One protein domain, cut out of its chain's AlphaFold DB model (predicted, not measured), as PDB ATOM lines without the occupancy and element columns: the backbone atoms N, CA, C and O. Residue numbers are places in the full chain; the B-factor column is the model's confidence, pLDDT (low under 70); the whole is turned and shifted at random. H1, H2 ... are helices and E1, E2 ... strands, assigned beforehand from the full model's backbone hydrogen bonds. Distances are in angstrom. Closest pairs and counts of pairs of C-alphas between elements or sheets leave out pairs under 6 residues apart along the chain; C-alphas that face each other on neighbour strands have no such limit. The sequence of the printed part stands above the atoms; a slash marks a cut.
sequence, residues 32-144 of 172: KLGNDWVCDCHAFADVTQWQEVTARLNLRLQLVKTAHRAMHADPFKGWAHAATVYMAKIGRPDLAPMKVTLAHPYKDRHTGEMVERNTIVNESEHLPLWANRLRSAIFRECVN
ATOM      1  N   LYS A  32     196.081 183.065 177.542       81.38
ATOM      2  CA  LYS A  32     197.232 182.366 176.973       81.38
ATOM      3  C   LYS A  32     198.425 182.477 177.928       81.38
ATOM      4  O   LYS A  32     198.834 183.590 178.248       81.38
ATOM      5  N   LEU A  33     198.980 181.345 178.357       75.62
ATOM      6  CA  LEU A  33     200.199 181.251 179.166       75.62
ATOM      7  C   LEU A  33     201.232 180.406 178.416       75.62
ATOM      8  O   LEU A  33     201.097 179.190 178.309       75.62
ATOM      9  N   GLY A  34     202.258 181.056 177.860       78.56
ATOM     10  CA  GLY A  34     203.207 180.392 176.965       78.56
ATOM     11  C   GLY A  34     202.493 179.797 175.746       78.56
ATOM     12  O   GLY A  34     201.885 180.528 174.957       78.56
ATOM     13  N   ASN A  35     202.547 178.469 175.616       76.44
ATOM     14  CA  ASN A  35     201.885 177.718 174.543       76.44
ATOM     15  C   ASN A  35     200.485 177.206 174.922       76.44
ATOM     16  O   ASN A  35     199.760 176.722 174.055       76.44
ATOM     17  N   ASP A  36     200.086 177.342 176.185       78.50
ATOM     18  CA  ASP A  36     198.829 176.823 176.715       78.50
ATOM     19  C   ASP A  36     197.732 177.890 176.759       78.50
ATOM     20  O   ASP A  36     198.003 179.076 176.964       78.50
ATOM     21  N   TRP A  37     196.468 177.465 176.636       81.94
ATOM     22  CA  TRP A  37     195.333 178.293 177.035       81.94
ATOM     23  C   TRP A  37     194.693 177.744 178.304       81.94
ATOM     24  O   TRP A  37     194.336 176.571 178.424       81.94
ATOM     25  N   VAL A  38     194.494 178.630 179.269       87.38
ATOM     26  CA  VAL A  38     193.946 178.301 180.579       87.38
ATOM     27  C   VAL A  38     192.734 179.167 180.905       87.38
ATOM     28  O   VAL A  38     192.503 180.219 180.297       87.38
ATOM     29  N   CYS A  39     191.906 178.692 181.834       89.88
ATOM     30  CA  CYS A  39     190.851 179.518 182.407       89.88
ATOM     31  C   CYS A  39     191.446 180.529 183.399       89.88
ATOM     32  O   CYS A  39     192.589 180.397 183.836       89.88
ATOM     33  N   ASP A  40     190.644 181.519 183.779       88.50
ATOM     34  CA  ASP A  40     190.989 182.497 184.816       88.50
ATOM     35  C   ASP A  40     191.445 181.835 186.127       88.50
ATOM     36  O   ASP A  40     192.462 182.225 186.687       88.50
ATOM     37  N   CYS A  41     190.762 180.788 186.587       90.81
ATOM     38  CA  CYS A  41     191.091 180.121 187.848       90.81
ATOM     39  C   CYS A  41     192.486 179.471 187.846       90.81
ATOM     40  O   CYS A  41     193.183 179.515 188.855       90.81
ATOM     41  N   HIS A  42     192.903 178.881 186.722       92.25
ATOM     42  CA  HIS A  42     194.220 178.248 186.590       92.25
ATOM     43  C   HIS A  42     195.322 179.246 186.248       92.25
ATOM     44  O   HIS A  42     196.458 179.048 186.661       92.25
ATOM     45  N   ALA A  43     194.994 180.340 185.554       87.62
ATOM     46  CA  ALA A  43     195.977 181.349 185.174       87.62
ATOM     47  C   ALA A  43     196.644 182.042 186.370       87.62
ATOM     48  O   ALA A  43     197.788 182.474 186.269       87.62
ATOM     49  N   PHE A  44     195.926 182.153 187.489       83.44
ATOM     50  CA  PHE A  44     196.402 182.829 188.698       83.44
ATOM     51  C   PHE A  44     196.785 181.870 189.832       83.44
ATOM     52  O   PHE A  44     197.210 182.328 190.890       83.44
ATOM     53  N   ALA A  45     196.659 180.559 189.628       85.88
ATOM     54  CA  ALA A  45     197.047 179.546 190.604       85.88
ATOM     55  C   ALA A  45     198.414 178.952 190.255       85.88
ATOM     56  O   ALA A  45     198.703 178.706 189.082       85.88
ATOM     57  N   ASP A  46     199.227 178.667 191.275       84.81
ATOM     58  CA  ASP A  46     200.453 177.889 191.094       84.81
ATOM     59  C   ASP A  46     200.149 176.537 190.417       84.81
ATOM     60  O   ASP A  46     199.148 175.885 190.732       84.81
ATOM     61  N   VAL A  47     201.008 176.105 189.486       85.00
ATOM     62  CA  VAL A  47     200.806 174.882 188.684       85.00
ATOM     63  C   VAL A  47     200.640 173.643 189.567       85.00
ATOM     64  O   VAL A  47     199.839 172.760 189.252       85.00
ATOM     65  N   THR A  48     201.320 173.591 190.716       87.75
ATOM     66  CA  THR A  48     201.185 172.491 191.688       87.75
ATOM     67  C   THR A  48     199.780 172.393 192.283       87.75
ATOM     68  O   THR A  48     199.359 171.320 192.709       87.75
ATOM     69  N   GLN A  49     199.024 173.492 192.269       90.31
ATOM     70  CA  GLN A  49     197.680 173.601 192.834       90.31
ATOM     71  C   GLN A  49     196.576 173.418 191.791       90.31
ATOM     72  O   GLN A  49     195.391 173.433 192.126       90.31
ATOM     73  N   TRP A  50     196.916 173.214 190.517       91.81
ATOM     74  CA  TRP A  50     195.918 173.134 189.450       91.81
ATOM     75  C   TRP A  50     194.914 171.996 189.627       91.81
ATOM     76  O   TRP A  50     193.746 172.167 189.278       91.81
ATOM     77  N   GLN A  51     195.332 170.856 190.184       92.50
ATOM     78  CA  GLN A  51     194.415 169.743 190.450       92.50
ATOM     79  C   GLN A  51     193.415 170.075 191.560       92.50
ATOM     80  O   GLN A  51     192.232 169.767 191.423       92.50
ATOM     81  N   GLU A  52     193.850 170.784 192.602       94.12
ATOM     82  CA  GLU A  52     192.965 171.279 193.660       94.12
ATOM     83  C   GLU A  52     191.960 172.301 193.103       94.12
ATOM     84  O   GLU A  52     190.753 172.184 193.327       94.12
ATOM     85  N   VAL A  53     192.421 173.256 192.284       94.50
ATOM     86  CA  VAL A  53     191.537 174.204 191.578       94.50
ATOM     87  C   VAL A  53     190.512 173.456 190.720       94.50
ATOM     88  O   VAL A  53     189.317 173.753 190.771       94.50
ATOM     89  N   THR A  54     190.949 172.451 189.954       95.44
ATOM     90  CA  THR A  54     190.063 171.627 189.120       95.44
ATOM     91  C   THR A  54     189.037 170.868 189.959       95.44
ATOM     92  O   THR A  54     187.865 170.809 189.578       95.44
ATOM     93  N   ALA A  55     189.428 170.313 191.108       94.94
ATOM     94  CA  ALA A  55     188.506 169.640 192.018       94.94
ATOM     95  C   ALA A  55     187.439 170.616 192.543       94.94
ATOM     96  O   ALA A  55     186.240 170.335 192.455       94.94
ATOM     97  N   ARG A  56     187.845 171.816 192.981       96.19
ATOM     98  CA  ARG A  56     186.925 172.872 193.441       96.19
ATOM     99  C   ARG A  56     185.960 173.337 192.355       96.19
ATOM    100  O   ARG A  56     184.780 173.546 192.654       96.19
ATOM    101  N   LEU A  57     186.430 173.457 191.115       95.88
ATOM    102  CA  LEU A  57     185.600 173.788 189.956       95.88
ATOM    103  C   LEU A  57     184.565 172.696 189.667       95.88
ATOM    104  O   LEU A  57     183.406 173.004 189.392       95.88
ATOM    105  N   ASN A  58     184.951 171.423 189.768       94.94
ATOM    106  CA  ASN A  58     184.033 170.301 189.566       94.94
ATOM    107  C   ASN A  58     182.972 170.204 190.672       94.94
ATOM    108  O   ASN A  58     181.807 169.947 190.368       94.94
ATOM    109  N   LEU A  59     183.311 170.528 191.925       95.56
ATOM    110  CA  LEU A  59     182.316 170.679 193.001       95.56
ATOM    111  C   LEU A  59     181.279 171.778 192.698       95.56
ATOM    112  O   LEU A  59     180.160 171.740 193.201       95.56
ATOM    113  N   ARG A  60     181.628 172.741 191.837       94.56
ATOM    114  CA  ARG A  60     180.785 173.874 191.418       94.56
ATOM    115  C   ARG A  60     180.303 173.743 189.975       94.56
ATOM    116  O   ARG A  60     179.898 174.730 189.361       94.56
ATOM    117  N   LEU A  61     180.289 172.529 189.422       93.31
ATOM    118  CA  LEU A  61     180.014 172.290 188.003       93.31
ATOM    119  C   LEU A  61     178.683 172.892 187.524       93.31
ATOM    120  O   LEU A  61     178.603 173.386 186.400       93.31
ATOM    121  N   GLN A  62     177.633 172.868 188.351       91.69
ATOM    122  CA  GLN A  62     176.345 173.473 187.984       91.69
ATOM    123  C   GLN A  62     176.442 174.997 187.858       91.69
ATOM    124  O   GLN A  62     175.900 175.573 186.914       91.69
ATOM    125  N   LEU A  63     177.193 175.646 188.750       92.38
ATOM    126  CA  LEU A  63     177.446 177.082 188.688       92.38
ATOM    127  C   LEU A  63     178.268 177.447 187.443       92.38
ATOM    128  O   LEU A  63     177.891 178.359 186.712       92.38
ATOM    129  N   VAL A  64     179.315 176.671 187.137       92.31
ATOM    130  CA  VAL A  64     180.130 176.828 185.914       92.31
ATOM    131  C   VAL A  64     179.266 176.718 184.654       92.31
ATOM    132  O   VAL A  64     179.288 177.598 183.794       92.31
ATOM    133  N   LYS A  65     178.431 175.674 184.563       89.31
ATOM    134  CA  LYS A  65     177.498 175.487 183.440       89.31
ATOM    135  C   LYS A  65     176.524 176.656 183.302       89.31
ATOM    136  O   LYS A  65     176.180 177.032 182.183       89.31
ATOM    137  N   THR A  66     176.084 177.225 184.418       88.94
ATOM    138  CA  THR A  66     175.161 178.367 184.437       88.94
ATOM    139  C   THR A  66     175.836 179.629 183.935       88.94
ATOM    140  O   THR A  66     175.282 180.287 183.062       88.94
ATOM    141  N   ALA A  67     177.057 179.912 184.397       89.00
ATOM    142  CA  ALA A  67     177.848 181.034 183.906       89.00
ATOM    143  C   ALA A  67     178.086 180.936 182.391       89.00
ATOM    144  O   ALA A  67     177.863 181.906 181.671       89.00
ATOM    145  N   HIS A  68     178.442 179.749 181.885       85.94
ATOM    146  CA  HIS A  68     178.599 179.525 180.446       85.94
ATOM    147  C   HIS A  68     177.294 179.761 179.681       85.94
ATOM    148  O   HIS A  68     177.289 180.467 178.681       85.94
ATOM    149  N   ARG A  69     176.165 179.227 180.161       84.50
ATOM    150  CA  ARG A  69     174.864 179.467 179.521       84.50
ATOM    151  C   ARG A  69     174.488 180.946 179.522       84.50
ATOM    152  O   ARG A  69     174.029 181.428 178.497       84.50
ATOM    153  N   ALA A  70     174.721 181.660 180.621       84.06
ATOM    154  CA  ALA A  70     174.419 183.084 180.735       84.06
ATOM    155  C   ALA A  70     175.242 183.946 179.757       84.06
ATOM    156  O   ALA A  70     174.712 184.923 179.237       84.06
ATOM    157  N   MET A  71     176.487 183.561 179.441       81.88
ATOM    158  CA  MET A  71     177.299 184.248 178.417       81.88
ATOM    159  C   MET A  71     176.739 184.107 176.992       81.88
ATOM    160  O   MET A  71     177.020 184.955 176.149       81.88
ATOM    161  N   HIS A  72     175.958 183.058 176.712       76.56
ATOM    162  CA  HIS A  72     175.392 182.778 175.382       76.56
ATOM    163  C   HIS A  72     173.867 182.858 175.336       76.56
ATOM    164  O   HIS A  72     173.260 182.492 174.328       76.56
ATOM    165  N   ALA A  73     173.235 183.287 176.425       70.88
ATOM    166  CA  ALA A  73     171.793 183.405 176.497       70.88
ATOM    167  C   ALA A  73     171.335 184.645 175.723       70.88
ATOM    168  O   ALA A  73     171.884 185.734 175.879       70.88
ATOM    169  N   ASP A  74     170.295 184.468 174.914       66.31
ATOM    170  CA  ASP A  74     169.598 185.570 174.264       66.31
ATOM    171  C   ASP A  74     168.811 186.364 175.329       66.31
ATOM    172  O   ASP A  74     167.906 185.792 175.958       66.31
ATOM    173  N   PRO A  75     169.132 187.653 175.562       59.31
ATOM    174  CA  PRO A  75     168.477 188.463 176.585       59.31
ATOM    175  C   PRO A  75     166.967 188.628 176.346       59.31
ATOM    176  O   PRO A  75     166.226 188.849 177.302       59.31
ATOM    177  N   PHE A  76     166.472 188.440 175.116       61.91
ATOM    178  CA  PHE A  76     165.049 188.575 174.791       61.91
ATOM    179  C   PHE A  76     164.210 187.324 175.119       61.91
ATOM    180  O   PHE A  76     162.985 187.368 175.032       61.91
ATOM    181  N   LYS A  77     164.823 186.204 175.540       64.75
ATOM    182  CA  LYS A  77     164.132 184.913 175.762       64.75
ATOM    183  C   LYS A  77     163.655 184.648 177.201       64.75
ATOM    184  O   LYS A  77     163.489 183.494 177.588       64.75
ATOM    185  N   GLY A  78     163.437 185.684 178.015       61.06
ATOM    186  CA  GLY A  78     162.819 185.536 179.347       61.06
ATOM    187  C   GLY A  78     163.651 184.739 180.367       61.06
ATOM    188  O   GLY A  78     163.118 184.226 181.351       61.06
ATOM    189  N   TRP A  79     164.965 184.628 180.152       70.94
ATOM    190  CA  TRP A  79     165.853 183.780 180.954       70.94
ATOM    191  C   TRP A  79     166.010 184.251 182.407       70.94
ATOM    192  O   TRP A  79     166.302 183.445 183.286       70.94
ATOM    193  N   ALA A  80     165.776 185.534 182.686       68.19
ATOM    194  CA  ALA A  80     166.013 186.129 184.000       68.19
ATOM    195  C   ALA A  80     165.131 185.559 185.123       68.19
ATOM    196  O   ALA A  80     165.621 185.285 186.215       68.19
ATOM    197  N   HIS A  81     163.840 185.323 184.864       69.44
ATOM    198  CA  HIS A  81     162.965 184.731 185.880       69.44
ATOM    199  C   HIS A  81     163.346 183.266 186.152       69.44
ATOM    200  O   HIS A  81     163.437 182.839 187.303       69.44
ATOM    201  N   ALA A  82     163.667 182.518 185.090       80.25
ATOM    202  CA  ALA A  82     164.165 181.149 185.199       80.25
ATOM    203  C   ALA A  82     165.518 181.080 185.931       80.25
ATOM    204  O   ALA A  82     165.755 180.139 186.686       80.25
ATOM    205  N   ALA A  83     166.380 182.086 185.756       83.50
ATOM    206  CA  ALA A  83     167.670 182.194 186.421       83.50
ATOM    207  C   ALA A  83     167.528 182.299 187.944       83.50
ATOM    208  O   ALA A  83     168.147 181.512 188.653       83.50
ATOM    209  N   THR A  84     166.679 183.190 188.461       87.06
ATOM    210  CA  THR A  84     166.470 183.329 189.915       87.06
ATOM    211  C   THR A  84     165.982 182.028 190.554       87.06
ATOM    212  O   THR A  84     166.551 181.569 191.547       87.06
ATOM    213  N   VAL A  85     164.978 181.383 189.950       88.19
ATOM    214  CA  VAL A  85     164.445 180.096 190.428       88.19
ATOM    215  C   VAL A  85     165.512 179.001 190.367       88.19
ATOM    216  O   VAL A  85     165.666 178.212 191.301       88.19
ATOM    217  N   TYR A  86     166.282 178.958 189.281       88.75
ATOM    218  CA  TYR A  86     167.352 177.982 189.116       88.75
ATOM    219  C   TYR A  86     168.473 178.170 190.147       88.75
ATOM    220  O   TYR A  86     168.934 177.188 190.728       88.75
ATOM    221  N   MET A  87     168.869 179.413 190.429       92.50
ATOM    222  CA  MET A  87     169.891 179.724 191.429       92.50
ATOM    223  C   MET A  87     169.467 179.297 192.835       92.50
ATOM    224  O   MET A  87     170.260 178.685 193.551       92.50
ATOM    225  N   ALA A  88     168.200 179.507 193.201       91.06
ATOM    226  CA  ALA A  88     167.648 178.966 194.440       91.06
ATOM    227  C   ALA A  88     167.702 177.425 194.469       91.06
ATOM    228  O   ALA A  88     168.131 176.841 195.463       91.06
ATOM    229  N   LYS A  89     167.352 176.759 193.358       91.50
ATOM    230  CA  LYS A  89     167.368 175.290 193.244       91.50
ATOM    231  C   LYS A  89     168.759 174.675 193.430       91.50
ATOM    232  O   LYS A  89     168.861 173.581 193.975       91.50
ATOM    233  N   ILE A  90     169.820 175.348 192.981       90.69
ATOM    234  CA  ILE A  90     171.203 174.875 193.174       90.69
ATOM    235  C   ILE A  90     171.824 175.355 194.499       90.69
ATOM    236  O   ILE A  90     173.029 175.211 194.688       90.69
ATOM    237  N   GLY A  91     171.027 175.938 195.402       91.12
ATOM    238  CA  GLY A  91     171.478 176.399 196.716       91.12
ATOM    239  C   GLY A  91     172.303 177.687 196.687       91.12
ATOM    240  O   GLY A  91     173.029 177.952 197.638       91.12
ATOM    241  N   ARG A  92     172.212 178.482 195.611       93.81
ATOM    242  CA  ARG A  92     172.953 179.742 195.421       93.81
ATOM    243  C   ARG A  92     172.049 180.952 195.150       93.81
ATOM    244  O   ARG A  92     172.277 181.671 194.174       93.81
ATOM    245  N   PRO A  93     171.007 181.208 195.967       92.69
ATOM    246  CA  PRO A  93     170.130 182.364 195.770       92.69
ATOM    247  C   PRO A  93     170.879 183.703 195.879       92.69
ATOM    248  O   PRO A  93     170.467 184.678 195.261       92.69
ATOM    249  N   ASP A  94     172.014 183.733 196.588       92.69
ATOM    250  CA  ASP A  94     172.944 184.869 196.678       92.69
ATOM    251  C   ASP A  94     173.504 185.305 195.312       92.69
ATOM    252  O   ASP A  94     173.895 186.455 195.106       92.69
ATOM    253  N   LEU A  95     173.521 184.384 194.350       93.62
ATOM    254  CA  LEU A  95     174.024 184.612 193.004       93.62
ATOM    255  C   LEU A  95     172.914 184.796 191.958       93.62
ATOM    256  O   LEU A  95     173.218 184.836 190.768       93.62
ATOM    257  N   ALA A  96     171.645 184.934 192.352       92.50
ATOM    258  CA  ALA A  96     170.562 185.270 191.423       92.50
ATOM    259  C   ALA A  96     170.757 186.670 190.799       92.50
ATOM    260  O   ALA A  96     171.359 187.524 191.457       92.50
ATOM    261  N   PRO A  97     170.274 186.929 189.564       90.62
ATOM    262  CA  PRO A  97     170.351 188.254 188.943       90.62
ATOM    263  C   PRO A  97     169.804 189.358 189.857       90.62
ATOM    264  O   PRO A  97     168.745 189.196 190.465       90.62
ATOM    265  N   MET A  98     170.502 190.491 189.938       91.38
ATOM    266  CA  MET A  98     170.121 191.621 190.795       91.38
ATOM    267  C   MET A  98     170.344 192.986 190.126       91.38
ATOM    268  O   MET A  98     170.967 193.094 189.072       91.38
ATOM    269  N   LYS A  99     169.847 194.061 190.751       90.56
ATOM    270  CA  LYS A  99     170.256 195.423 190.383       90.56
ATOM    271  C   LYS A  99     171.625 195.710 190.993       90.56
ATOM    272  O   LYS A  99     171.792 195.579 192.203       90.56
ATOM    273  N   VAL A 100     172.578 196.108 190.162       88.75
ATOM    274  CA  VAL A 100     173.942 196.451 190.574       88.75
ATOM    275  C   VAL A 100     174.240 197.904 190.239       88.75
ATOM    276  O   VAL A 100     173.771 198.425 189.229       88.75
ATOM    277  N   THR A 101     175.017 198.562 191.095       89.12
ATOM    278  CA  THR A 101     175.539 199.903 190.814       89.12
ATOM    279  C   THR A 101     176.927 199.751 190.215       89.12
ATOM    280  O   THR A 101     177.796 199.135 190.829       89.12
ATOM    281  N   LEU A 102     177.118 200.275 189.009       84.81
ATOM    282  CA  LEU A 102     178.393 200.285 188.306       84.81
ATOM    283  C   LEU A 102     178.963 201.698 188.309       84.81
ATOM    284  O   LEU A 102     178.301 202.638 187.866       84.81
ATOM    285  N   ALA A 103     180.198 201.817 188.778       85.62
ATOM    286  CA  ALA A 103     180.995 203.023 188.684       85.62
ATOM    287  C   ALA A 103     181.702 203.061 187.325       85.62
ATOM    288  O   ALA A 103     182.490 202.171 186.998       85.62
ATOM    289  N   HIS A 104     181.419 204.085 186.525       81.25
ATOM    290  CA  HIS A 104     182.094 204.319 185.258       81.25
ATOM    291  C   HIS A 104     182.941 205.588 185.350       81.25
ATOM    292  O   HIS A 104     182.383 206.661 185.601       81.25
ATOM    293  N   PRO A 105     184.263 205.504 185.116       82.69
ATOM    294  CA  PRO A 105     185.078 206.695 184.970       82.69
ATOM    295  C   PRO A 105     184.650 207.411 183.687       82.69
ATOM    296  O   PRO A 105     184.701 206.853 182.588       82.69
ATOM    297  N   TYR A 106     184.194 208.645 183.834       82.12
ATOM    298  CA  TYR A 106     183.748 209.502 182.750       82.12
ATOM    299  C   TYR A 106     184.614 210.754 182.730       82.12
ATOM    300  O   TYR A 106     184.871 211.352 183.770       82.12
ATOM    301  N   LYS A 107     185.069 211.160 181.544       85.38
ATOM    302  CA  LYS A 107     185.770 212.433 181.394       85.38
ATOM    303  C   LYS A 107     184.740 213.541 181.240       85.38
ATOM    304  O   LYS A 107     184.041 213.582 180.226       85.38
ATOM    305  N   ASP A 108     184.657 214.422 182.228       84.75
ATOM    306  CA  ASP A 108     183.808 215.602 182.161       84.75
ATOM    307  C   ASP A 108     184.227 216.461 180.959       84.75
ATOM    308  O   ASP A 108     185.399 216.800 180.775       84.75
ATOM    309  N   ARG A 109     183.264 216.780 180.092       86.81
ATOM    310  CA  ARG A 109     183.523 217.528 178.857       86.81
ATOM    311  C   ARG A 109     183.856 219.002 179.116       86.81
ATOM    312  O   ARG A 109     184.499 219.621 178.274       86.81
ATOM    313  N   HIS A 110     183.395 219.561 180.229       85.75
ATOM    314  CA  HIS A 110     183.542 220.966 180.592       85.75
ATOM    315  C   HIS A 110     184.782 221.213 181.449       85.75
ATOM    316  O   HIS A 110     185.510 222.165 181.179       85.75
ATOM    317  N   THR A 111     185.041 220.364 182.445       86.69
ATOM    318  CA  THR A 111     186.208 220.516 183.336       86.69
ATOM    319  C   THR A 111     187.422 219.718 182.865       86.69
ATOM    320  O   THR A 111     188.547 220.015 183.253       86.69
ATOM    321  N   GLY A 112     187.226 218.713 182.004       85.94
ATOM    322  CA  GLY A 112     188.288 217.814 181.550       85.94
ATOM    323  C   GLY A 112     188.725 216.786 182.598       85.94
ATOM    324  O   GLY A 112     189.594 215.963 182.298       85.94
ATOM    325  N   GLU A 113     188.131 216.812 183.790       88.75
ATOM    326  CA  GLU A 113     188.456 215.927 184.904       88.75
ATOM    327  C   GLU A 113     187.817 214.545 184.738       88.75
ATOM    328  O   GLU A 113     186.780 214.376 184.093       88.75
ATOM    329  N   MET A 114     188.446 213.534 185.335       85.75
ATOM    330  CA  MET A 114     187.863 212.201 185.432       85.75
ATOM    331  C   MET A 114     186.929 212.165 186.639       85.75
ATOM    332  O   MET A 114     187.384 212.218 187.778       85.75
ATOM    333  N   VAL A 115     185.632 212.055 186.381       85.44
ATOM    334  CA  VAL A 115     184.591 211.935 187.401       85.44
ATOM    335  C   VAL A 115     184.003 210.530 187.390       85.44
ATOM    336  O   VAL A 115     183.866 209.894 186.344       85.44
ATOM    337  N   GLU A 116     183.652 210.022 188.565       86.69
ATOM    338  CA  GLU A 116     183.005 208.720 188.696       86.69
ATOM    339  C   GLU A 116     181.491 208.881 188.561       86.69
ATOM    340  O   GLU A 116     180.849 209.585 189.345       86.69
ATOM    341  N   ARG A 117     180.898 208.235 187.552       85.12
ATOM    342  CA  ARG A 117     179.447 208.209 187.369       85.12
ATOM    343  C   ARG A 117     178.898 206.842 187.741       85.12
ATOM    344  O   ARG A 117     179.252 205.838 187.129       85.12
ATOM    345  N   ASN A 118     177.960 206.837 188.680       88.69
ATOM    346  CA  ASN A 118     177.238 205.636 189.074       88.69
ATOM    347  C   ASN A 118     176.018 205.412 188.178       88.69
ATOM    348  O   ASN A 118     175.163 206.290 188.041       88.69
ATOM    349  N   THR A 119     175.922 204.218 187.601       87.31
ATOM    350  CA  THR A 119     174.764 203.762 186.828       87.31
ATOM    351  C   THR A 119     174.192 202.516 187.485       87.31
ATOM    352  O   THR A 119     174.924 201.579 187.795       87.31
ATOM    353  N   ILE A 120     172.875 202.483 187.687       89.81
ATOM    354  CA  ILE A 120     172.186 201.289 188.177       89.81
ATOM    355  C   ILE A 120     171.797 200.439 186.969       89.81
ATOM    356  O   ILE A 120     171.062 200.903 186.100       89.81
ATOM    357  N   VAL A 121     172.269 199.195 186.927       87.94
ATOM    358  CA  VAL A 121     171.975 198.229 185.862       87.94
ATOM    359  C   VAL A 121     171.223 197.039 186.444       87.94
ATOM    360  O   VAL A 121     171.592 196.515 187.494       87.94
ATOM    361  N   ASN A 122     170.163 196.596 185.765       88.44
ATOM    362  CA  ASN A 122     169.458 195.366 186.107       88.44
ATOM    363  C   ASN A 122     170.109 194.175 185.388       88.44
ATOM    364  O   ASN A 122     169.993 194.041 184.172       88.44
ATOM    365  N   GLU A 123     170.761 193.277 186.129       88.56
ATOM    366  CA  GLU A 123     171.391 192.073 185.566       88.56
ATOM    367  C   GLU A 123     170.400 191.163 184.821       88.56
ATOM    368  O   GLU A 123     170.794 190.449 183.902       88.56
ATOM    369  N   SER A 124     169.110 191.220 185.173       84.00
ATOM    370  CA  SER A 124     168.042 190.480 184.484       84.00
ATOM    371  C   SER A 124     167.862 190.910 183.026       84.00
ATOM    372  O   SER A 124     167.438 190.118 182.192       84.00
ATOM    373  N   GLU A 125     168.189 192.163 182.721       81.88
ATOM    374  CA  GLU A 125     168.117 192.752 181.380       81.88
ATOM    375  C   GLU A 125     169.483 192.701 180.675       81.88
ATOM    376  O   GLU A 125     169.580 192.946 179.475       81.88
ATOM    377  N   HIS A 126     170.545 192.349 181.409       81.94
ATOM    378  CA  HIS A 126     171.921 192.340 180.926       81.94
ATOM    379  C   HIS A 126     172.673 191.073 181.378       81.94
ATOM    380  O   HIS A 126     173.636 191.127 182.146       81.94
ATOM    381  N   LEU A 127     172.267 189.908 180.856       82.69
ATOM    382  CA  LEU A 127     172.810 188.591 181.235       82.69
ATOM    383  C   LEU A 127     174.347 188.452 181.159       82.69
ATOM    384  O   LEU A 127     174.902 187.785 182.033       82.69
ATOM    385  N   PRO A 128     175.078 189.096 180.224       85.00
ATOM    386  CA  PRO A 128     176.544 189.063 180.249       85.00
ATOM    387  C   PRO A 128     177.154 189.663 181.525       85.00
ATOM    388  O   PRO A 128     178.189 189.196 181.999       85.00
ATOM    389  N   LEU A 129     176.501 190.668 182.119       86.44
ATOM    390  CA  LEU A 129     176.955 191.284 183.368       86.44
ATOM    391  C   LEU A 129     176.787 190.302 184.529       86.44
ATOM    392  O   LEU A 129     177.716 190.087 185.307       86.44
ATOM    393  N   TRP A 130     175.635 189.631 184.574       90.12
ATOM    394  CA  TRP A 130     175.391 188.556 185.525       90.12
ATOM    395  C   TRP A 130     176.406 187.418 185.373       90.12
ATOM    396  O   TRP A 130     176.999 186.978 186.357       90.12
ATOM    397  N   ALA A 131     176.674 186.982 184.139       89.25
ATOM    398  CA  ALA A 131     177.649 185.937 183.849       89.25
ATOM    399  C   ALA A 131     179.053 186.296 184.367       89.25
ATOM    400  O   ALA A 131     179.725 185.449 184.957       89.25
ATOM    401  N   ASN A 132     179.476 187.556 184.229       88.88
ATOM    402  CA  ASN A 132     180.742 188.044 184.781       88.88
ATOM    403  C   ASN A 132     180.773 188.000 186.316       88.88
ATOM    404  O   ASN A 132     181.792 187.615 186.903       88.88
ATOM    405  N   ARG A 133     179.659 188.332 186.981       91.38
ATOM    406  CA  ARG A 133     179.545 188.194 188.439       91.38
ATOM    407  C   ARG A 133     179.604 186.728 188.875       91.38
ATOM    408  O   ARG A 133     180.334 186.416 189.815       91.38
ATOM    409  N   LEU A 134     178.927 185.820 188.165       92.88
ATOM    410  CA  LEU A 134     179.018 184.376 188.416       92.88
ATOM    411  C   LEU A 134     180.456 183.868 188.266       92.88
ATOM    412  O   LEU A 134     180.948 183.156 189.138       92.88
ATOM    413  N   ARG A 135     181.159 184.271 187.200       92.19
ATOM    414  CA  ARG A 135     182.573 183.922 186.988       92.19
ATOM    415  C   ARG A 135     183.467 184.434 188.110       92.19
ATOM    416  O   ARG A 135     184.312 183.692 188.596       92.19
ATOM    417  N   SER A 136     183.236 185.660 188.573       91.25
ATOM    418  CA  SER A 136     183.974 186.244 189.695       91.25
ATOM    419  C   SER A 136     183.728 185.491 191.009       91.25
ATOM    420  O   SER A 136     184.665 185.294 191.784       91.25
ATOM    421  N   ALA A 137     182.498 185.030 191.259       94.00
ATOM    422  CA  ALA A 137     182.183 184.184 192.410       94.00
ATOM    423  C   ALA A 137     182.885 182.818 192.318       94.00
ATOM    424  O   ALA A 137     183.554 182.416 193.269       94.00
ATOM    425  N   ILE A 138     182.820 182.152 191.156       94.94
ATOM    426  CA  ILE A 138     183.533 180.888 190.898       94.94
ATOM    427  C   ILE A 138     185.032 181.061 191.147       94.94
ATOM    428  O   ILE A 138     185.623 180.260 191.870       94.94
ATOM    429  N   PHE A 139     185.633 182.116 190.589       93.44
ATOM    430  CA  PHE A 139     187.050 182.416 190.757       93.44
ATOM    431  C   PHE A 139     187.416 182.560 192.233       93.44
ATOM    432  O   PHE A 139     188.302 181.859 192.718       93.44
ATOM    433  N   ARG A 140     186.693 183.405 192.979       92.12
ATOM    434  CA  ARG A 140     186.936 183.595 194.416       92.12
ATOM    435  C   ARG A 140     186.814 182.278 195.173       92.12
ATOM    436  O   ARG A 140     187.701 181.936 195.936       92.12
ATOM    437  N   GLU A 141     185.761 181.507 194.946       93.38
ATOM    438  CA  GLU A 141     185.545 180.256 195.679       93.38
ATOM    439  C   GLU A 141     186.550 179.153 195.334       93.38
ATOM    440  O   GLU A 141     186.832 178.298 196.175       93.38
ATOM    441  N   CYS A 142     187.079 179.145 194.110       93.50
ATOM    442  CA  CYS A 142     188.015 178.114 193.671       93.50
ATOM    443  C   CYS A 142     189.470 178.485 193.962       93.50
ATOM    444  O   CYS A 142     190.260 177.585 194.221       93.50
ATOM    445  N   VAL A 143     189.814 179.774 193.976       90.38
ATOM    446  CA  VAL A 143     191.198 180.257 194.117       90.38
ATOM    447  C   VAL A 143     191.492 180.815 195.516       90.38
ATOM    448  O   VAL A 143     192.653 180.949 195.888       90.38
ATOM    449  N   ASN A 144     190.481 181.097 196.349       89.12
ATOM    450  CA  ASN A 144     190.724 181.596 197.706       89.12
ATOM    451  C   ASN A 144     191.608 180.633 198.525       89.12
ATOM    452  O   ASN A 144     191.354 179.425 198.591       89.12
TER     453      ASN A 144
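This is residues 32 to 144 of the 172 residues of an uncharacterized protein of Cupriavidus sp (UniProt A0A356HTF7). A long two-stranded hairpin, E2 and E3, reaches away as an arm from a loose helical body. In that body H5 is the core, H3 runs beside it, H1 and H2 pack on its last residues, and H4 lies near H3 with few contacts. The printed part has 113 residues with five named helices and three named strands, in the order E1, H1, H2, H3, H4, E2, E3, H5; the class is mixed and the sheet E2 - E3 is antiparallel. The whole is loose, with a radius of gyration of the C-alphas of 17.3 A, and spans 53 by 38 by 23 A.

E2, residues 99 to 107, and E3, residues 114 to 122, form an antiparallel hairpin; N 100 and O 121 are within hydrogen-bond range at 2.9 A. H5, residues 127 to 143, is the hub. H3, residues 61 to 71, touches H5 at a shallow tilt of 31 degrees, opposite ways; their closest C-alphas, of Ala 67 and Ala 131, are 4.9 A apart. H2, residues 47 to 59, touches H5 with residues 53 to 57 alone, at a steep tilt of 57 degrees; the closest C-alphas, of Arg 56 and Cys 142, are 5.4 A apart. H1, residues 40 to 43, touches H5; the closest C-alphas, of Cys 41 and Phe 139, are 5.5 A apart. H4, residues 79 to 89, is near H3. E1, residues 36 to 38, pairs with no named strand. Every O i to N i+4 pair is within hydrogen-bond range in H3, H4 and H5, but 7 of 9 in H2; H1 is too short for one.

E1 begins at C-alpha 36 (198.829, 176.823, 176.715). E2 is 24.7 A long, E3 25.0 A, H2 19.4 A and H5 23.9 A, ending at C-alpha 143 (191.198, 180.257, 194.117).

The C-alphas farthest apart, of Gln 51 and His 110, are 53.3 A apart. The printed part has no cut and no long link. pLDDT is under 70 at residues 74 to 78 and 80 to 81.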